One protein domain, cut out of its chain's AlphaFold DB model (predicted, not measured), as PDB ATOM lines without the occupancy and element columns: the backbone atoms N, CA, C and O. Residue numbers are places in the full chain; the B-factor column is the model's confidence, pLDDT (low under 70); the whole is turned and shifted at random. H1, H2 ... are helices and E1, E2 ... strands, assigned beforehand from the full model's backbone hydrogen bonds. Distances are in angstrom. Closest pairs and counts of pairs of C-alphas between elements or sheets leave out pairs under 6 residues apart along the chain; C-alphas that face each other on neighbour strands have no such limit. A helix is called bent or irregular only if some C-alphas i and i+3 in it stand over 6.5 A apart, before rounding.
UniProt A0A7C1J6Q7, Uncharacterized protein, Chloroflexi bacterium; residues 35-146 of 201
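AT A GLANCE: This is residues 35 to 146 of the 201 residues of an uncharacterized protein of Chloroflexi bacterium (UniProt A0A7C1J6Q7). A strongly twisted sheet of four strands forms the middle layer between two helices: the long H3 covers one face slantwise, and the shorter H2 covers part of the other. The short H1 packs on H2, and the irregular H4 follows the end of H3. The printed part has 112 residues, with four named helices and then four named strands along the chain, in the class mixed, helices and strands. The strands run in the order E1 E2 E3 E4, all antiparallel. The whole is compact, with a radius of gyration of the C-alphas of 12.9 A and spans of 35 by 26 by 24 A.

HOW THE PARTS SIT: Look first at E1, residues 97 to 101, E2, residues 109 to 117, E3, residues 127 to 133, and E4, residues 139 to 145: they form a meander, each strand the antiparallel neighbour of the one before, in three hairpins. Within hydrogen-bond range you find N 97 and O 113 at 2.9 A between E1 and E2, N 112 and O 132 at 2.7 A between E2 and E3, and N 131 and O 141 at 2.8 A between E3 and E4. H3, residues 69 to 83, is on the sheet over E2, E3 and E4, only just not over E1, on which 2 of its C-alphas fall; its height over the sheet is 8.8 A. The closest C-alphas of H3 and E3 are those of Ala 76 and Val 130, 6.1 A apart. On the opposite face H2, residues 46 to 55, lies over E3 at a height over the sheet of 7.6 A, slantwise to the strands. H1, residues 35 to 38, touches H2, with the C-alphas of Ala 38 and Cys 47 closest at 5.9 A. H4, residues 85 to 90, is close to H3 but not clearly touching, with the C-alphas of Ala 81 and Gly 88 closest at 7.3 A; it is irregular, C-alphas 86 and 89 being 9.5 A apart. Every O i to N i+4 pair is within hydrogen-bond range in H2 and H3, but 0 of 2 in H4, where O i to N i+3 gives 0 of 3; H1 is too short for an O i to N i+4 pair.

IN THESE COORDINATES: Find C-alpha 35 at (74.704, -33.648, 47.373), where H1 begins. H2 is 14.2 A long. From C-alpha 69 at (88.456, -44.674, 36.687) H3 runs 21.1 A. E2 is 25.3 A long, E3 20.1 A and E4 16.4 A, ending at C-alpha 145, (72.407, -31.972, 29.058).

THE WHOLE: The C-alphas of Ser 64 and Arg 123 are the two farthest apart, at 37.0 A. The printed part has no cut; the link from H2 to H3, residues 56 to 68, is long. Mean pLDDT of the printed part is 80.1, with 22 residues under 70, among them residues 38 to 43 and 119 to 125.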
ATOM      1  N   ARG A  35      73.888 -34.845  47.108       68.12
ATOM      2  CA  ARG A  35      74.704 -33.648  47.373       68.12
ATOM      3  C   ARG A  35      76.195 -33.923  47.195       68.12
ATOM      4  O   ARG A  35      76.895 -33.081  46.657       68.12
ATOM      5  N   TRP A  36      76.636 -35.140  47.518       72.12
ATOM      6  CA  TRP A  36      78.008 -35.603  47.286       72.12
ATOM      7  C   TRP A  36      78.441 -35.575  45.815       72.12
ATOM      8  O   TRP A  36      79.638 -35.557  45.560       72.12
ATOM      9  N   PHE A  37      77.504 -35.606  44.861       73.88
ATOM     10  CA  PHE A  37      77.808 -35.510  43.433       73.88
ATOM     11  C   PHE A  37      77.848 -34.052  42.973       73.88
ATOM     12  O   PHE A  37      78.663 -33.699  42.142       73.88
ATOM     13  N   ALA A  38      76.997 -33.183  43.522       61.75
ATOM     14  CA  ALA A  38      76.953 -31.771  43.135       61.75
ATOM     15  C   ALA A  38      78.245 -31.005  43.476       61.75
ATOM     16  O   ALA A  38      78.593 -30.057  42.775       61.75
ATOM     17  N   ASP A  39      78.944 -31.419  44.535       62.22
ATOM     18  CA  ASP A  39      80.157 -30.748  45.011       62.22
ATOM     19  C   ASP A  39      81.431 -31.177  44.251       62.22
ATOM     20  O   ASP A  39      82.453 -30.489  44.322       62.22
ATOM     21  N   ASP A  40      81.384 -32.303  43.531       59.09
ATOM     22  CA  ASP A  40      82.576 -33.037  43.086       59.09
ATOM     23  C   ASP A  40      82.351 -33.742  41.738       59.09
ATOM     24  O   ASP A  40      82.786 -34.871  41.555       59.09
ATOM     25  N   PRO A  41      81.660 -33.088  40.786       59.16
ATOM     26  CA  PRO A  41      82.472 -32.380  39.809       59.16
ATOM     27  C   PRO A  41      82.048 -30.928  39.586       59.16
ATOM     28  O   PRO A  41      80.883 -30.616  39.354       59.16
ATOM     29  N   ARG A  42      83.026 -30.019  39.560       67.31
ATOM     30  CA  ARG A  42      82.823 -28.592  39.247       67.31
ATOM     31  C   ARG A  42      82.862 -28.340  37.740       67.31
ATOM     32  O   ARG A  42      83.677 -27.567  37.255       67.31
ATOM     33  N   VAL A  43      82.025 -29.058  37.000       68.31
ATOM     34  CA  VAL A  43      81.918 -28.952  35.541       68.31
ATOM     35  C   VAL A  43      80.499 -28.505  35.191       68.31
ATOM     36  O   VAL A  43      79.543 -28.809  35.908       68.31
ATOM     37  N   ALA A  44      80.345 -27.762  34.094       70.62
ATOM     38  CA  ALA A  44      79.023 -27.443  33.564       70.62
ATOM     39  C   ALA A  44      78.208 -28.737  33.368       70.62
ATOM     40  O   ALA A  44      78.726 -29.725  32.852       70.62
ATOM     41  N   GLY A  45      76.942 -28.741  33.796       71.44
ATOM     42  CA  GLY A  45      76.065 -29.917  33.713       71.44
ATOM     43  C   GLY A  45      76.022 -30.809  34.963       71.44
ATOM     44  O   GLY A  45      75.176 -31.701  35.044       71.44
ATOM     45  N   SER A  46      76.867 -30.580  35.975       74.75
ATOM     46  CA  SER A  46      76.863 -31.403  37.197       74.75
ATOM     47  C   SER A  46      75.544 -31.358  37.971       74.75
ATOM     48  O   SER A  46      75.161 -32.346  38.598       74.75
ATOM     49  N   CYS A  47      74.807 -30.247  37.911       75.00
ATOM     50  CA  CYS A  47      73.517 -30.121  38.589       75.00
ATOM     51  C   CYS A  47      72.409 -30.912  37.892       75.00
ATOM     52  O   CYS A  47      71.620 -31.592  38.554       75.00
ATOM     53  N   GLU A  48      72.367 -30.876  36.564       75.00
ATOM     54  CA  GLU A  48      71.460 -31.689  35.760       75.00
ATOM     55  C   GLU A  48      71.794 -33.181  35.908       75.00
ATOM     56  O   GLU A  48      70.890 -34.005  36.076       75.00
ATOM     57  N   ALA A  49      73.085 -33.526  35.951       79.88
ATOM     58  CA  ALA A  49      73.550 -34.877  36.249       79.88
ATOM     59  C   ALA A  49      73.125 -35.336  37.657       79.88
ATOM     60  O   ALA A  49      72.592 -36.436  37.808       79.88
ATOM     61  N   ALA A  50      73.255 -34.486  38.680       80.25
ATOM     62  CA  ALA A  50      72.776 -34.782  40.032       80.25
ATOM     63  C   ALA A  50      71.248 -34.970  40.076       80.25
ATOM     64  O   ALA A  50      70.745 -35.891  40.729       80.25
ATOM     65  N   ALA A  51      70.485 -34.140  39.358       77.06
ATOM     66  CA  ALA A  51      69.035 -34.291  39.245       77.06
ATOM     67  C   ALA A  51      68.653 -35.624  38.581       77.06
ATOM     68  O   ALA A  51      67.741 -36.312  39.056       77.06
ATOM     69  N   TRP A  52      69.386 -36.025  37.540       81.75
ATOM     70  CA  TRP A  52      69.219 -37.335  36.919       81.75
ATOM     71  C   TRP A  52      69.537 -38.466  37.904       81.75
ATOM     72  O   TRP A  52      68.681 -39.328  38.103       81.75
ATOM     73  N   LEU A  53      70.680 -38.425  38.599       83.50
ATOM     74  CA  LEU A  53      71.073 -39.422  39.608       83.50
ATOM     75  C   LEU A  53      70.018 -39.594  40.700       83.50
ATOM     76  O   LEU A  53      69.687 -40.712  41.100       83.50
ATOM     77  N   LYS A  54      69.411 -38.491  41.135       81.88
ATOM     78  CA  LYS A  54      68.309 -38.522  42.096       81.88
ATOM     79  C   LYS A  54      67.082 -39.252  41.546       81.88
ATOM     80  O   LYS A  54      66.433 -39.988  42.288       81.88
ATOM     81  N   SER A  55      66.765 -39.071  40.261       79.50
ATOM     82  CA  SER A  55      65.629 -39.738  39.607       79.50
ATOM     83  C   SER A  55      65.813 -41.258  39.520       79.50
ATOM     84  O   SER A  55      64.865 -42.006  39.761       79.50
ATOM     85  N   VAL A  56      67.049 -41.712  39.292       79.81
ATOM     86  CA  VAL A  56      67.425 -43.137  39.247       79.81
ATOM     87  C   VAL A  56      67.778 -43.714  40.622       79.81
ATOM     88  O   VAL A  56      68.178 -44.874  40.733       79.81
ATOM     89  N   ARG A  57      67.594 -42.918  41.687       80.44
ATOM     90  CA  ARG A  57      67.915 -43.262  43.081       80.44
ATOM     91  C   ARG A  57      69.357 -43.747  43.252       80.44
ATOM     92  O   ARG A  57      69.611 -44.654  44.039       80.44
ATOM     93  N   ALA A  58      70.283 -43.154  42.508       84.12
ATOM     94  CA  ALA A  58      71.686 -43.507  42.603       84.12
ATOM     95  C   ALA A  58      72.301 -43.005  43.915       84.12
ATOM     96  O   ALA A  58      72.019 -41.898  44.378       84.12
ATOM     97  N   SER A  59      73.168 -43.822  44.491       85.38
ATOM     98  CA  SER A  59      74.014 -43.510  45.636       85.38
ATOM     99  C   SER A  59      75.488 -43.545  45.230       85.38
ATOM    100  O   SER A  59      75.842 -44.035  44.153       85.38
ATOM    101  N   ARG A  60      76.361 -43.004  46.089       85.81
ATOM    102  CA  ARG A  60      77.808 -43.053  45.868       85.81
ATOM    103  C   ARG A  60      78.281 -44.504  45.945       85.81
ATOM    104  O   ARG A  60      78.014 -45.192  46.929       85.81
ATOM    105  N   GLY A  61      78.984 -44.950  44.913       84.12
ATOM    106  CA  GLY A  61      79.630 -46.256  44.871       84.12
ATOM    107  C   GLY A  61      80.884 -46.293  45.745       84.12
ATOM    108  O   GLY A  61      81.464 -45.263  46.088       84.12
ATOM    109  N   ASN A  62      81.319 -47.499  46.100       76.06
ATOM    110  CA  ASN A  62      82.478 -47.745  46.965       76.06
ATOM    111  C   ASN A  62      83.806 -47.905  46.198       76.06
ATOM    112  O   ASN A  62      84.798 -48.311  46.796       76.06
ATOM    113  N   GLY A  63      83.835 -47.610  44.894       64.38
ATOM    114  CA  GLY A  63      85.044 -47.704  44.063       64.38
ATOM    115  C   GLY A  63      85.506 -49.134  43.750       64.38
ATOM    116  O   GLY A  63      86.561 -49.302  43.149       64.38
ATOM    117  N   SER A  64      84.734 -50.159  44.134       67.12
ATOM    118  CA  SER A  64      84.948 -51.538  43.686       67.12
ATOM    119  C   SER A  64      84.371 -51.684  42.281       67.12
ATOM    120  O   SER A  64      83.162 -51.839  42.132       67.12
ATOM    121  N   ALA A  65      85.232 -51.593  41.273       80.00
ATOM    122  CA  ALA A  65      84.893 -51.720  39.861       80.00
ATOM    123  C   ALA A  65      85.910 -52.636  39.174       80.00
ATOM    124  O   ALA A  65      87.087 -52.632  39.546       80.00
ATOM    125  N   ALA A  66      85.468 -53.403  38.180       88.06
ATOM    126  CA  ALA A  66      86.366 -54.198  37.349       88.06
ATOM    127  C   ALA A  66      87.181 -53.308  36.396       88.06
ATOM    128  O   ALA A  66      88.359 -53.579  36.163       88.06
ATOM    129  N   ILE A  67      86.581 -52.220  35.897       91.62
ATOM    130  CA  ILE A  67      87.290 -51.192  35.126       91.62
ATOM    131  C   ILE A  67      87.727 -50.018  36.008       91.62
ATOM    132  O   ILE A  67      87.020 -49.598  36.929       91.62
ATOM    133  N   THR A  68      88.911 -49.474  35.722       91.94
ATOM    134  CA  THR A  68      89.481 -48.345  36.468       91.94
ATOM    135  C   THR A  68      88.786 -47.030  36.114       91.94
ATOM    136  O   THR A  68      88.166 -46.898  35.059       91.94
ATOM    137  N   ALA A  69      88.931 -46.023  36.983       90.31
ATOM    138  CA  ALA A  69      88.456 -44.674  36.687       90.31
ATOM    139  C   ALA A  69      89.110 -44.115  35.409       90.31
ATOM    140  O   ALA A  69      88.422 -43.524  34.589       90.31
ATOM    141  N   ASP A  70      90.406 -44.351  35.190       92.00
ATOM    142  CA  ASP A  70      91.091 -43.877  33.981       92.00
ATOM    143  C   ASP A  70      90.545 -44.546  32.710       92.00
ATOM    144  O   ASP A  70      90.268 -43.854  31.734       92.00
ATOM    145  N   ALA A  71      90.266 -45.854  32.747       92.56
ATOM    146  CA  ALA A  71      89.638 -46.557  31.626       92.56
ATOM    147  C   ALA A  71      88.216 -46.034  31.345       92.56
ATOM    148  O   ALA A  71      87.859 -45.785  30.195       92.56
ATOM    149  N   ALA A  72      87.421 -45.791  32.394       91.50
ATOM    150  CA  ALA A  72      86.102 -45.172  32.249       91.50
ATOM    151  C   ALA A  72      86.201 -43.761  31.647       91.50
ATOM    152  O   ALA A  72      85.360 -43.350  30.848       91.50
ATOM    153  N   ARG A  73      87.235 -42.997  32.011       91.75
ATOM    154  CA  ARG A  73      87.477 -41.672  31.435       91.75
ATOM    155  C   ARG A  73      87.785 -41.761  29.943       91.75
ATOM    156  O   ARG A  73      87.206 -40.992  29.183       91.75
ATOM    157  N   GLU A  74      88.667 -42.667  29.533       91.75
ATOM    158  CA  GLU A  74      89.017 -42.873  28.121       91.75
ATOM    159  C   GLU A  74      87.792 -43.268  27.290       91.75
ATOM    160  O   GLU A  74      87.515 -42.642  26.268       91.75
ATOM    161  N   GLN A  75      86.982 -44.206  27.785       92.06
ATOM    162  CA  GLN A  75      85.727 -44.601  27.138       92.06
ATOM    163  C   GLN A  75      84.725 -43.445  27.037       92.06
ATOM    164  O   GLN A  75      84.042 -43.294  26.025       92.06
ATOM    165  N   ALA A  76      84.640 -42.595  28.065       91.06
ATOM    166  CA  ALA A  76      83.789 -41.412  28.016       91.06
ATOM    167  C   ALA A  76      84.262 -40.412  26.952       91.06
ATOM    168  O   ALA A  76      83.426 -39.861  26.238       91.06
ATOM    169  N   VAL A  77      85.578 -40.186  26.832       89.38
ATOM    170  CA  VAL A  77      86.160 -39.328  25.783       89.38
ATOM    171  C   VAL A  77      85.773 -39.852  24.404       89.38
ATOM    172  O   VAL A  77      85.270 -39.084  23.586       89.38
ATOM    173  N   GLU A  78      85.978 -41.146  24.165       90.00
ATOM    174  CA  GLU A  78      85.692 -41.790  22.881       90.00
ATOM    175  C   GLU A  78      84.206 -41.674  22.517       90.00
ATOM    176  O   GLU A  78      83.865 -41.185  21.439       90.00
ATOM    177  N   ALA A  79      83.315 -42.000  23.457       89.19
ATOM    178  CA  ALA A  79      81.872 -41.912  23.251       89.19
ATOM    179  C   ALA A  79      81.396 -40.470  22.983       89.19
ATOM    180  O   ALA A  79      80.501 -40.235  22.167       89.19
ATOM    181  N   ILE A  80      81.991 -39.480  23.659       86.62
ATOM    182  CA  ILE A  80      81.687 -38.063  23.423       86.62
ATOM    183  C   ILE A  80      82.177 -37.630  22.040       86.62
ATOM    184  O   ILE A  80      81.433 -36.945  21.340       86.62
ATOM    185  N   ALA A  81      83.388 -38.022  21.640       86.12
ATOM    186  CA  ALA A  81      83.949 -37.674  20.337       86.12
ATOM    187  C   ALA A  81      83.118 -38.254  19.178       86.12
ATOM    188  O   ALA A  81      82.925 -37.577  18.169       86.12
ATOM    189  N   GLU A  82      82.574 -39.464  19.342       85.44
ATOM    190  CA  GLU A  82      81.689 -40.088  18.353       85.44
ATOM    191  C   GLU A  82      80.351 -39.341  18.213       85.44
ATOM    192  O   GLU A  82      79.890 -39.080  17.100       85.44
ATOM    193  N   MET A  83      79.727 -38.957  19.333       81.12
ATOM    194  CA  MET A  83      78.430 -38.267  19.317       81.12
ATOM    195  C   MET A  83      78.540 -36.777  18.958       81.12
ATOM    196  O   MET A  83      77.602 -36.206  18.394       81.12
ATOM    197  N   TYR A  84      79.664 -36.142  19.289       79.69
ATOM    198  CA  TYR A  84      79.896 -34.709  19.118       79.69
ATOM    199  C   TYR A  84      81.217 -34.430  18.376       79.69
ATOM    200  O   TYR A  84      82.119 -33.797  18.937       79.69
ATOM    201  N   PRO A  85      81.334 -34.831  17.097       75.50
ATOM    202  CA  PRO A  85      82.578 -34.704  16.331       75.50
ATOM    203  C   PRO A  85      83.036 -33.245  16.159       75.50
ATOM    204  O   PRO A  85      84.226 -32.972  16.031       75.50
ATOM    205  N   ASP A  86      82.097 -32.296  16.210       73.12
ATOM    206  CA  ASP A  86      82.354 -30.864  16.019       73.12
ATOM    207  C   ASP A  86      82.933 -30.161  17.264       73.12
ATOM    208  O   ASP A  86      83.301 -28.987  17.192       73.12
ATOM    209  N   VAL A  87      82.991 -30.836  18.420       69.25
ATOM    210  CA  VAL A  87      83.441 -30.226  19.689       69.25
ATOM    211  C   VAL A  87      84.975 -30.248  19.824       69.25
ATOM    212  O   VAL A  87      85.546 -29.418  20.539       69.25
ATOM    213  N   GLY A  88      85.664 -31.115  19.071       60.97
ATOM    214  CA  GLY A  88      87.130 -31.204  19.034       60.97
ATOM    215  C   GLY A  88      87.779 -31.389  20.417       60.97
ATOM    216  O   GLY A  88      87.136 -31.837  21.363       60.97
ATOM    217  N   ASP A  89      89.042 -30.976  20.564       63.56
ATOM    218  CA  ASP A  89      89.825 -31.100  21.814       63.56
ATOM    219  C   ASP A  89      89.361 -30.163  22.953       63.56
ATOM    220  O   ASP A  89      90.009 -30.061  23.994       63.56
ATOM    221  N   SER A  90      88.250 -29.436  22.777       66.50
ATOM    222  CA  SER A  90      87.778 -28.425  23.734       66.50
ATOM    223  C   SER A  90      86.898 -28.981  24.864       66.50
ATOM    224  O   SER A  90      86.284 -28.216  25.611       66.50
ATOM    225  N   VAL A  91      86.844 -30.308  25.012       77.31
ATOM    226  CA  VAL A  91      86.029 -30.983  26.026       77.31
ATOM    227  C   VAL A  91      86.744 -30.997  27.378       77.31
ATOM    228  O   VAL A  91      87.787 -31.627  27.547       77.31
ATOM    229  N   THR A  92      86.130 -30.379  28.387       81.69
ATOM    230  CA  THR A  92      86.578 -30.524  29.782       81.69
ATOM    231  C   THR A  92      85.799 -31.649  30.445       81.69
ATOM    232  O   THR A  92      84.586 -31.544  30.607       81.69
ATOM    233  N   ILE A  93      86.492 -32.707  30.860       84.31
ATOM    234  CA  ILE A  93      85.888 -33.912  31.443       84.31
ATOM    235  C   ILE A  93      86.113 -33.953  32.954       84.31
ATOM    236  O   ILE A  93      87.217 -33.684  33.435       84.31
ATOM    237  N   SER A  94      85.069 -34.306  33.700       85.75
ATOM    238  CA  SER A  94      85.139 -34.514  35.139       85.75
ATOM    239  C   SER A  94      85.921 -35.770  35.512       85.75
ATOM    240  O   SER A  94      86.027 -36.722  34.740       85.75
ATOM    241  N   THR A  95      86.386 -35.832  36.757       87.69
ATOM    242  CA  THR A  95      86.795 -37.109  37.348       87.69
ATOM    243  C   THR A  95      85.613 -38.089  37.303       87.69
ATOM    244  O   THR A  95      84.499 -37.683  37.649       87.69
ATOM    245  N   PRO A  96      85.809 -39.346  36.872       90.50
ATOM    246  CA  PRO A  96      84.767 -40.363  36.938       90.50
ATOM    247  C   PRO A  96      84.383 -40.668  38.379       90.50
ATOM    248  O   PRO A  96      85.240 -40.869  39.242       90.50
ATOM    249  N   ILE A  97      83.081 -40.717  38.639       90.19
ATOM    250  CA  ILE A  97      82.548 -40.901  39.987       90.19
ATOM    251  C   ILE A  97      81.839 -42.246  40.050       90.19
ATOM    252  O   ILE A  97      80.947 -42.491  39.236       90.19
ATOM    253  N   PRO A  98      82.193 -43.117  41.009       91.25
ATOM    254  CA  PRO A  98      81.525 -44.393  41.144       91.25
ATOM    255  C   PRO A  98      80.133 -44.161  41.728       91.25
ATOM    256  O   PRO A  98      79.967 -43.472  42.742       91.25
ATOM    257  N   VAL A  99      79.128 -44.768  41.112       90.75
ATOM    258  CA  VAL A  99      77.732 -44.701  41.538       90.75
ATOM    259  C   VAL A  99      77.115 -46.092  41.537       90.75
ATOM    260  O   VAL A  99      77.556 -46.987  40.818       90.75
ATOM    261  N   ARG A 100      76.062 -46.273  42.328       89.25
ATOM    262  CA  ARG A 100      75.232 -47.479  42.306       89.25
ATOM    263  C   ARG A 100      73.768 -47.082  42.292       89.25
ATOM    264  O   ARG A 100      73.355 -46.251  43.096       89.25
ATOM    265  N   GLY A 101      72.972 -47.654  41.399       85.62
ATOM    266  CA  GLY A 101      71.548 -47.334  41.318       85.62
ATOM    267  C   GLY A 101      70.845 -48.027  40.163       85.62
ATOM    268  O   GLY A 101      71.413 -48.901  39.514       85.62
ATOM    269  N   ARG A 102      69.603 -47.626  39.885       85.56
ATOM    270  CA  ARG A 102      68.821 -48.155  38.756       85.56
ATOM    271  C   ARG A 102      69.120 -47.390  37.471       85.56
ATOM    272  O   ARG A 102      68.340 -46.539  37.055       85.56
ATOM    273  N   LEU A 103      70.293 -47.650  36.904       83.12
ATOM    274  CA  LEU A 103      70.866 -46.854  35.812       83.12
ATOM    275  C   LEU A 103      70.440 -47.342  34.418       83.12
ATOM    276  O   LEU A 103      70.498 -46.564  33.468       83.12
ATOM    277  N   GLY A 104      69.970 -48.589  34.316       73.75
ATOM    278  CA  GLY A 104      69.479 -49.226  33.095       73.75
ATOM    279  C   GLY A 104      68.175 -50.004  33.316       73.75
ATOM    280  O   GLY A 104      67.468 -49.801  34.308       73.75
ATOM    281  N   ALA A 105      67.847 -50.892  32.374       70.44
ATOM    282  CA  ALA A 105      66.666 -51.755  32.459       70.44
ATOM    283  C   ALA A 105      66.825 -52.885  33.497       70.44
ATOM    284  O   ALA A 105      65.837 -53.287  34.116       70.44
ATOM    285  N   ASP A 106      68.058 -53.335  33.746       69.88
ATOM    286  CA  ASP A 106      68.357 -54.589  34.453       69.88
ATOM    287  C   ASP A 106      68.491 -54.460  35.981       69.88
ATOM    288  O   ASP A 106      69.127 -55.265  36.658       69.88
ATOM    289  N   GLY A 107      67.808 -53.482  36.575       77.50
ATOM    290  CA  GLY A 107      67.779 -53.309  38.027       77.50
ATOM    291  C   GLY A 107      68.930 -52.455  38.554       77.50
ATOM    292  O   GLY A 107      69.278 -51.443  37.953       77.50
ATOM    293  N   GLU A 108      69.414 -52.761  39.761       84.12
ATOM    294  CA  GLU A 108      70.511 -51.998  40.367       84.12
ATOM    295  C   GLU A 108      71.863 -52.453  39.827       84.12
ATOM    296  O   GLU A 108      72.224 -53.619  39.972       84.12
ATOM    297  N   GLN A 109      72.631 -51.504  39.303       87.75
ATOM    298  CA  GLN A 109      73.961 -51.726  38.752       87.75
ATOM    299  C   GLN A 109      74.949 -50.678  39.269       87.75
ATOM    300  O   GLN A 109      74.565 -49.572  39.677       87.75
ATOM    301  N   SER A 110      76.221 -51.061  39.286       90.62
ATOM    302  CA  SER A 110      77.343 -50.178  39.592       90.62
ATOM    303  C   SER A 110      77.863 -49.566  38.291       90.62
ATOM    304  O   SER A 110      77.909 -50.232  37.259       90.62
ATOM    305  N   ALA A 111      78.214 -48.285  38.318       92.75
ATOM    306  CA  ALA A 111      78.693 -47.579  37.139       92.75
ATOM    307  C   ALA A 111      79.661 -46.457  37.504       92.75
ATOM    308  O   ALA A 111      79.675 -45.952  38.629       92.75
ATOM    309  N   TRP A 112      80.414 -46.018  36.510       93.19
ATOM    310  CA  TRP A 112      81.119 -44.752  36.494       93.19
ATOM    311  C   TRP A 112      80.252 -43.694  35.830       93.19
ATOM    312  O   TRP A 112      79.686 -43.911  34.759       93.19
ATOM    313  N   VAL A 113      80.154 -42.533  36.464       91.69
ATOM    314  CA  VAL A 113      79.492 -41.365  35.887       91.69
ATOM    315  C   VAL A 113      80.535 -40.316  35.567       91.69
ATOM    316  O   VAL A 113      81.344 -39.951  36.422       91.69
ATOM    317  N   VAL A 114      80.476 -39.822  34.339       91.25
ATOM    318  CA  VAL A 114      81.371 -38.801  33.810       91.25
ATOM    319  C   VAL A 114      80.530 -37.655  33.267       91.25
ATOM    320  O   VAL A 114      79.565 -37.871  32.532       91.25
ATOM    321  N   VAL A 115      80.885 -36.429  33.639       88.69
ATOM    322  CA  VAL A 115      80.260 -35.207  33.129       88.69
ATOM    323  C   VAL A 115      81.295 -34.451  32.315       88.69
ATOM    324  O   VAL A 115      82.422 -34.250  32.762       88.69
ATOM    325  N   ALA A 116      80.916 -34.027  31.120       85.81
ATOM    326  CA  ALA A 116      81.791 -33.306  30.217       85.81
ATOM    327  C   ALA A 116      81.174 -31.971  29.812       85.81
ATOM    328  O   ALA A 116      80.003 -31.921  29.452       85.81
ATOM    329  N   SER A 117      81.961 -30.901  29.831       82.12
ATOM    330  CA  SER A 117      81.598 -29.607  29.252       82.12
ATOM    331  C   SER A 117      81.969 -29.601  27.772       82.12
ATOM    332  O   SER A 117      83.127 -29.843  27.434       82.12
ATOM    333  N   LEU A 118      80.996 -29.325  26.901       77.75
ATOM    334  CA  LEU A 118      81.134 -29.376  25.437       77.75
ATOM    335  C   LEU A 118      81.418 -27.996  24.804       77.75
ATOM    336  O   LEU A 118      81.326 -27.826  23.590       77.75
ATOM    337  N   GLY A 119      81.729 -26.982  25.616       65.81
ATOM    338  CA  GLY A 119      82.013 -25.627  25.136       65.81
ATOM    339  C   GLY A 119      80.786 -24.854  24.610       65.81
ATOM    340  O   GLY A 119      79.648 -25.327  24.602       65.81
ATOM    341  N   GLN A 120      81.008 -23.602  24.191       56.31
ATOM    342  CA  GLN A 120      79.935 -22.664  23.805       56.31
ATOM    343  C   GLN A 120      79.352 -22.910  22.399       56.31
ATOM    344  O   GLN A 120      78.298 -22.367  22.079       56.31
ATOM    345  N   ASN A 121      80.002 -23.737  21.573       53.88
ATOM    346  CA  ASN A 121      79.620 -23.962  20.171       53.88
ATOM    347  C   ASN A 121      78.711 -25.182  19.952       53.88
ATOM    348  O   ASN A 121      78.247 -25.405  18.830       53.88
ATOM    349  N   ALA A 122      78.424 -25.969  20.992       54.31
ATOM    350  CA  ALA A 122      77.527 -27.108  20.878       54.31
ATOM    351  C   ALA A 122      76.082 -26.611  20.680       54.31
ATOM    352  O   ALA A 122      75.448 -26.103  21.602       54.31
ATOM    353  N   ARG A 123      75.561 -26.747  19.452       47.75
ATOM    354  CA  ARG A 123      74.288 -26.163  18.979       47.75
ATOM    355  C   ARG A 123      73.038 -26.488  19.816       47.75
ATOM    356  O   ARG A 123      72.016 -25.849  19.587       47.75
ATOM    357  N   LEU A 124      73.076 -27.458  20.736       50.81
ATOM    358  CA  LEU A 124      71.908 -27.886  21.526       50.81
ATOM    359  C   LEU A 124      72.213 -28.310  22.983       50.81
ATOM    360  O   LEU A 124      71.285 -28.364  23.789       50.81
ATOM    361  N   SER A 125      73.466 -28.599  23.354       57.12
ATOM    362  CA  SER A 125      73.827 -29.109  24.689       57.12
ATOM    363  C   SER A 125      75.211 -28.631  25.122       57.12
ATOM    364  O   SER A 125      76.205 -28.985  24.502       57.12
ATOM    365  N   HIS A 126      75.287 -27.863  26.210       72.31
ATOM    366  CA  HIS A 126      76.552 -27.327  26.735       72.31
ATOM    367  C   HIS A 126      77.363 -28.342  27.550       72.31
ATOM    368  O   HIS A 126      78.523 -28.089  27.871       72.31
ATOM    369  N   ALA A 127      76.766 -29.488  27.881       79.00
ATOM    370  CA  ALA A 127      77.431 -30.572  28.579       79.00
ATOM    371  C   ALA A 127      76.893 -31.946  28.144       79.00
ATOM    372  O   ALA A 127      75.805 -32.053  27.574       79.00
ATOM    373  N   ALA A 128      77.653 -32.998  28.433       84.69
ATOM    374  CA  ALA A 128      77.276 -34.392  28.253       84.69
ATOM    375  C   ALA A 128      77.401 -35.158  29.572       84.69
ATOM    376  O   ALA A 128      78.315 -34.928  30.362       84.69
ATOM    377  N   LEU A 129      76.477 -36.088  29.780       88.44
ATOM    378  CA  LEU A 129      76.510 -37.087  30.838       88.44
ATOM    379  C   LEU A 129      76.785 -38.448  30.202       88.44
ATOM    380  O   LEU A 129      76.006 -38.895  29.353       88.44
ATOM    381  N   VAL A 130      77.842 -39.109  30.659       91.44
ATOM    382  CA  VAL A 130      78.194 -40.478  30.277       91.44
ATOM    383  C   VAL A 130      78.084 -41.376  31.499       91.44
ATOM    384  O   VAL A 130      78.544 -41.026  32.587       91.44
ATOM    385  N   VAL A 131      77.452 -42.530  31.322       92.56
ATOM    386  CA  VAL A 131      77.307 -43.565  32.343       92.56
ATOM    387  C   VAL A 131      77.884 -44.839  31.766       92.56
ATOM    388  O   VAL A 131      77.430 -45.295  30.718       92.56
ATOM    389  N   ILE A 132      78.875 -45.387  32.450       93.56
ATOM    390  CA  ILE A 132      79.674 -46.516  31.985       93.56
ATOM    391  C   ILE A 132      79.570 -47.617  33.022       93.56
ATOM    392  O   ILE A 132      79.785 -47.370  34.206       93.56
ATOM    393  N   ASP A 133      79.228 -48.818  32.599       92.62
ATOM    394  CA  ASP A 133      79.128 -49.964  33.485       92.62
ATOM    395  C   ASP A 133      80.500 -50.277  34.099       92.62
ATOM    396  O   ASP A 133      81.521 -50.356  33.411       92.62
ATOM    397  N   SER A 134      80.540 -50.405  35.425       92.00
ATOM    398  CA  SER A 134      81.800 -50.582  36.145       92.00
ATOM    399  C   SER A 134      82.400 -51.986  36.012       92.00
ATOM    400  O   SER A 134      83.556 -52.179  36.395       92.00
ATOM    401  N   GLU A 135      81.633 -52.963  35.526       90.69
ATOM    402  CA  GLU A 135      82.037 -54.363  35.366       90.69
ATOM    403  C   GLU A 135      82.621 -54.642  33.976       90.69
ATOM    404  O   GLU A 135      83.647 -55.311  33.861       90.69
ATOM    405  N   ASN A 136      81.992 -54.137  32.912       90.12
ATOM    406  CA  ASN A 136      82.394 -54.444  31.532       90.12
ATOM    407  C   ASN A 136      82.867 -53.221  30.723       90.12
ATOM    408  O   ASN A 136      83.402 -53.397  29.629       90.12
ATOM    409  N   GLY A 137      82.708 -52.000  31.246       89.75
ATOM    410  CA  GLY A 137      83.059 -50.767  30.538       89.75
ATOM    411  C   GLY A 137      82.120 -50.410  29.386       89.75
ATOM    412  O   GLY A 137      82.484 -49.644  28.500       89.75
ATOM    413  N   GLU A 138      80.914 -50.968  29.358       91.44
ATOM    414  CA  GLU A 138      79.918 -50.622  28.354       91.44
ATOM    415  C   GLU A 138      79.277 -49.265  28.668       91.44
ATOM    416  O   GLU A 138      78.926 -48.965  29.813       91.44
ATOM    417  N   VAL A 139      79.078 -48.431  27.645       90.81
ATOM    418  CA  VAL A 139      78.347 -47.171  27.800       90.81
ATOM    419  C   VAL A 139      76.857 -47.477  27.960       90.81
ATOM    420  O   VAL A 139      76.132 -47.678  26.992       90.81
ATOM    421  N   ILE A 140      76.384 -47.451  29.203       89.50
ATOM    422  CA  ILE A 140      74.966 -47.603  29.557       89.50
ATOM    423  C   ILE A 140      74.149 -46.431  29.008       89.50
ATOM    424  O   ILE A 140      72.999 -46.584  28.586       89.50
ATOM    425  N   ARG A 141      74.709 -45.219  29.090       87.69
ATOM    426  CA  ARG A 141      74.013 -43.997  28.693       87.69
ATOM    427  C   ARG A 141      74.986 -42.926  28.249       87.69
ATOM    428  O   ARG A 141      75.945 -42.623  28.950       87.69
ATOM    429  N   LEU A 142      74.621 -42.259  27.165       87.06
ATOM    430  CA  LEU A 142      75.201 -40.999  26.738       87.06
ATOM    431  C   LEU A 142      74.059 -40.020  26.452       87.06
ATOM    432  O   LEU A 142      73.144 -40.330  25.688       87.06
ATOM    433  N   ALA A 143      74.062 -38.868  27.118       81.31
ATOM    434  CA  ALA A 143      73.015 -37.865  26.951       81.31
ATOM    435  C   ALA A 143      73.588 -36.448  26.979       81.31
ATOM    436  O   ALA A 143      74.331 -36.090  27.892       81.31
ATOM    437  N   GLY A 144      73.178 -35.624  26.014       75.75
ATOM    438  CA  GLY A 144      73.371 -34.180  26.083       75.75
ATOM    439  C   GLY A 144      72.501 -33.580  27.185       75.75
ATOM    440  O   GLY A 144      71.312 -33.890  27.293       75.75
ATOM    441  N   ILE A 145      73.090 -32.718  28.005       73.00
ATOM    442  CA  ILE A 145      72.407 -31.972  29.058       73.00
ATOM    443  C   ILE A 145      72.605 -30.475  28.825       73.00
ATOM    444  O   ILE A 145      73.692 -29.993  28.497       73.00
ATOM    445  N   ALA A 146      71.516 -29.720  28.964       63.09
ATOM    446  CA  ALA A 146      71.562 -28.269  28.929       63.09
ATOM    447  C   ALA A 146      72.192 -27.796  30.241       63.09
ATOM    448  O   ALA A 146      71.489 -27.623  31.228       63.09
TER     449      ALA A 146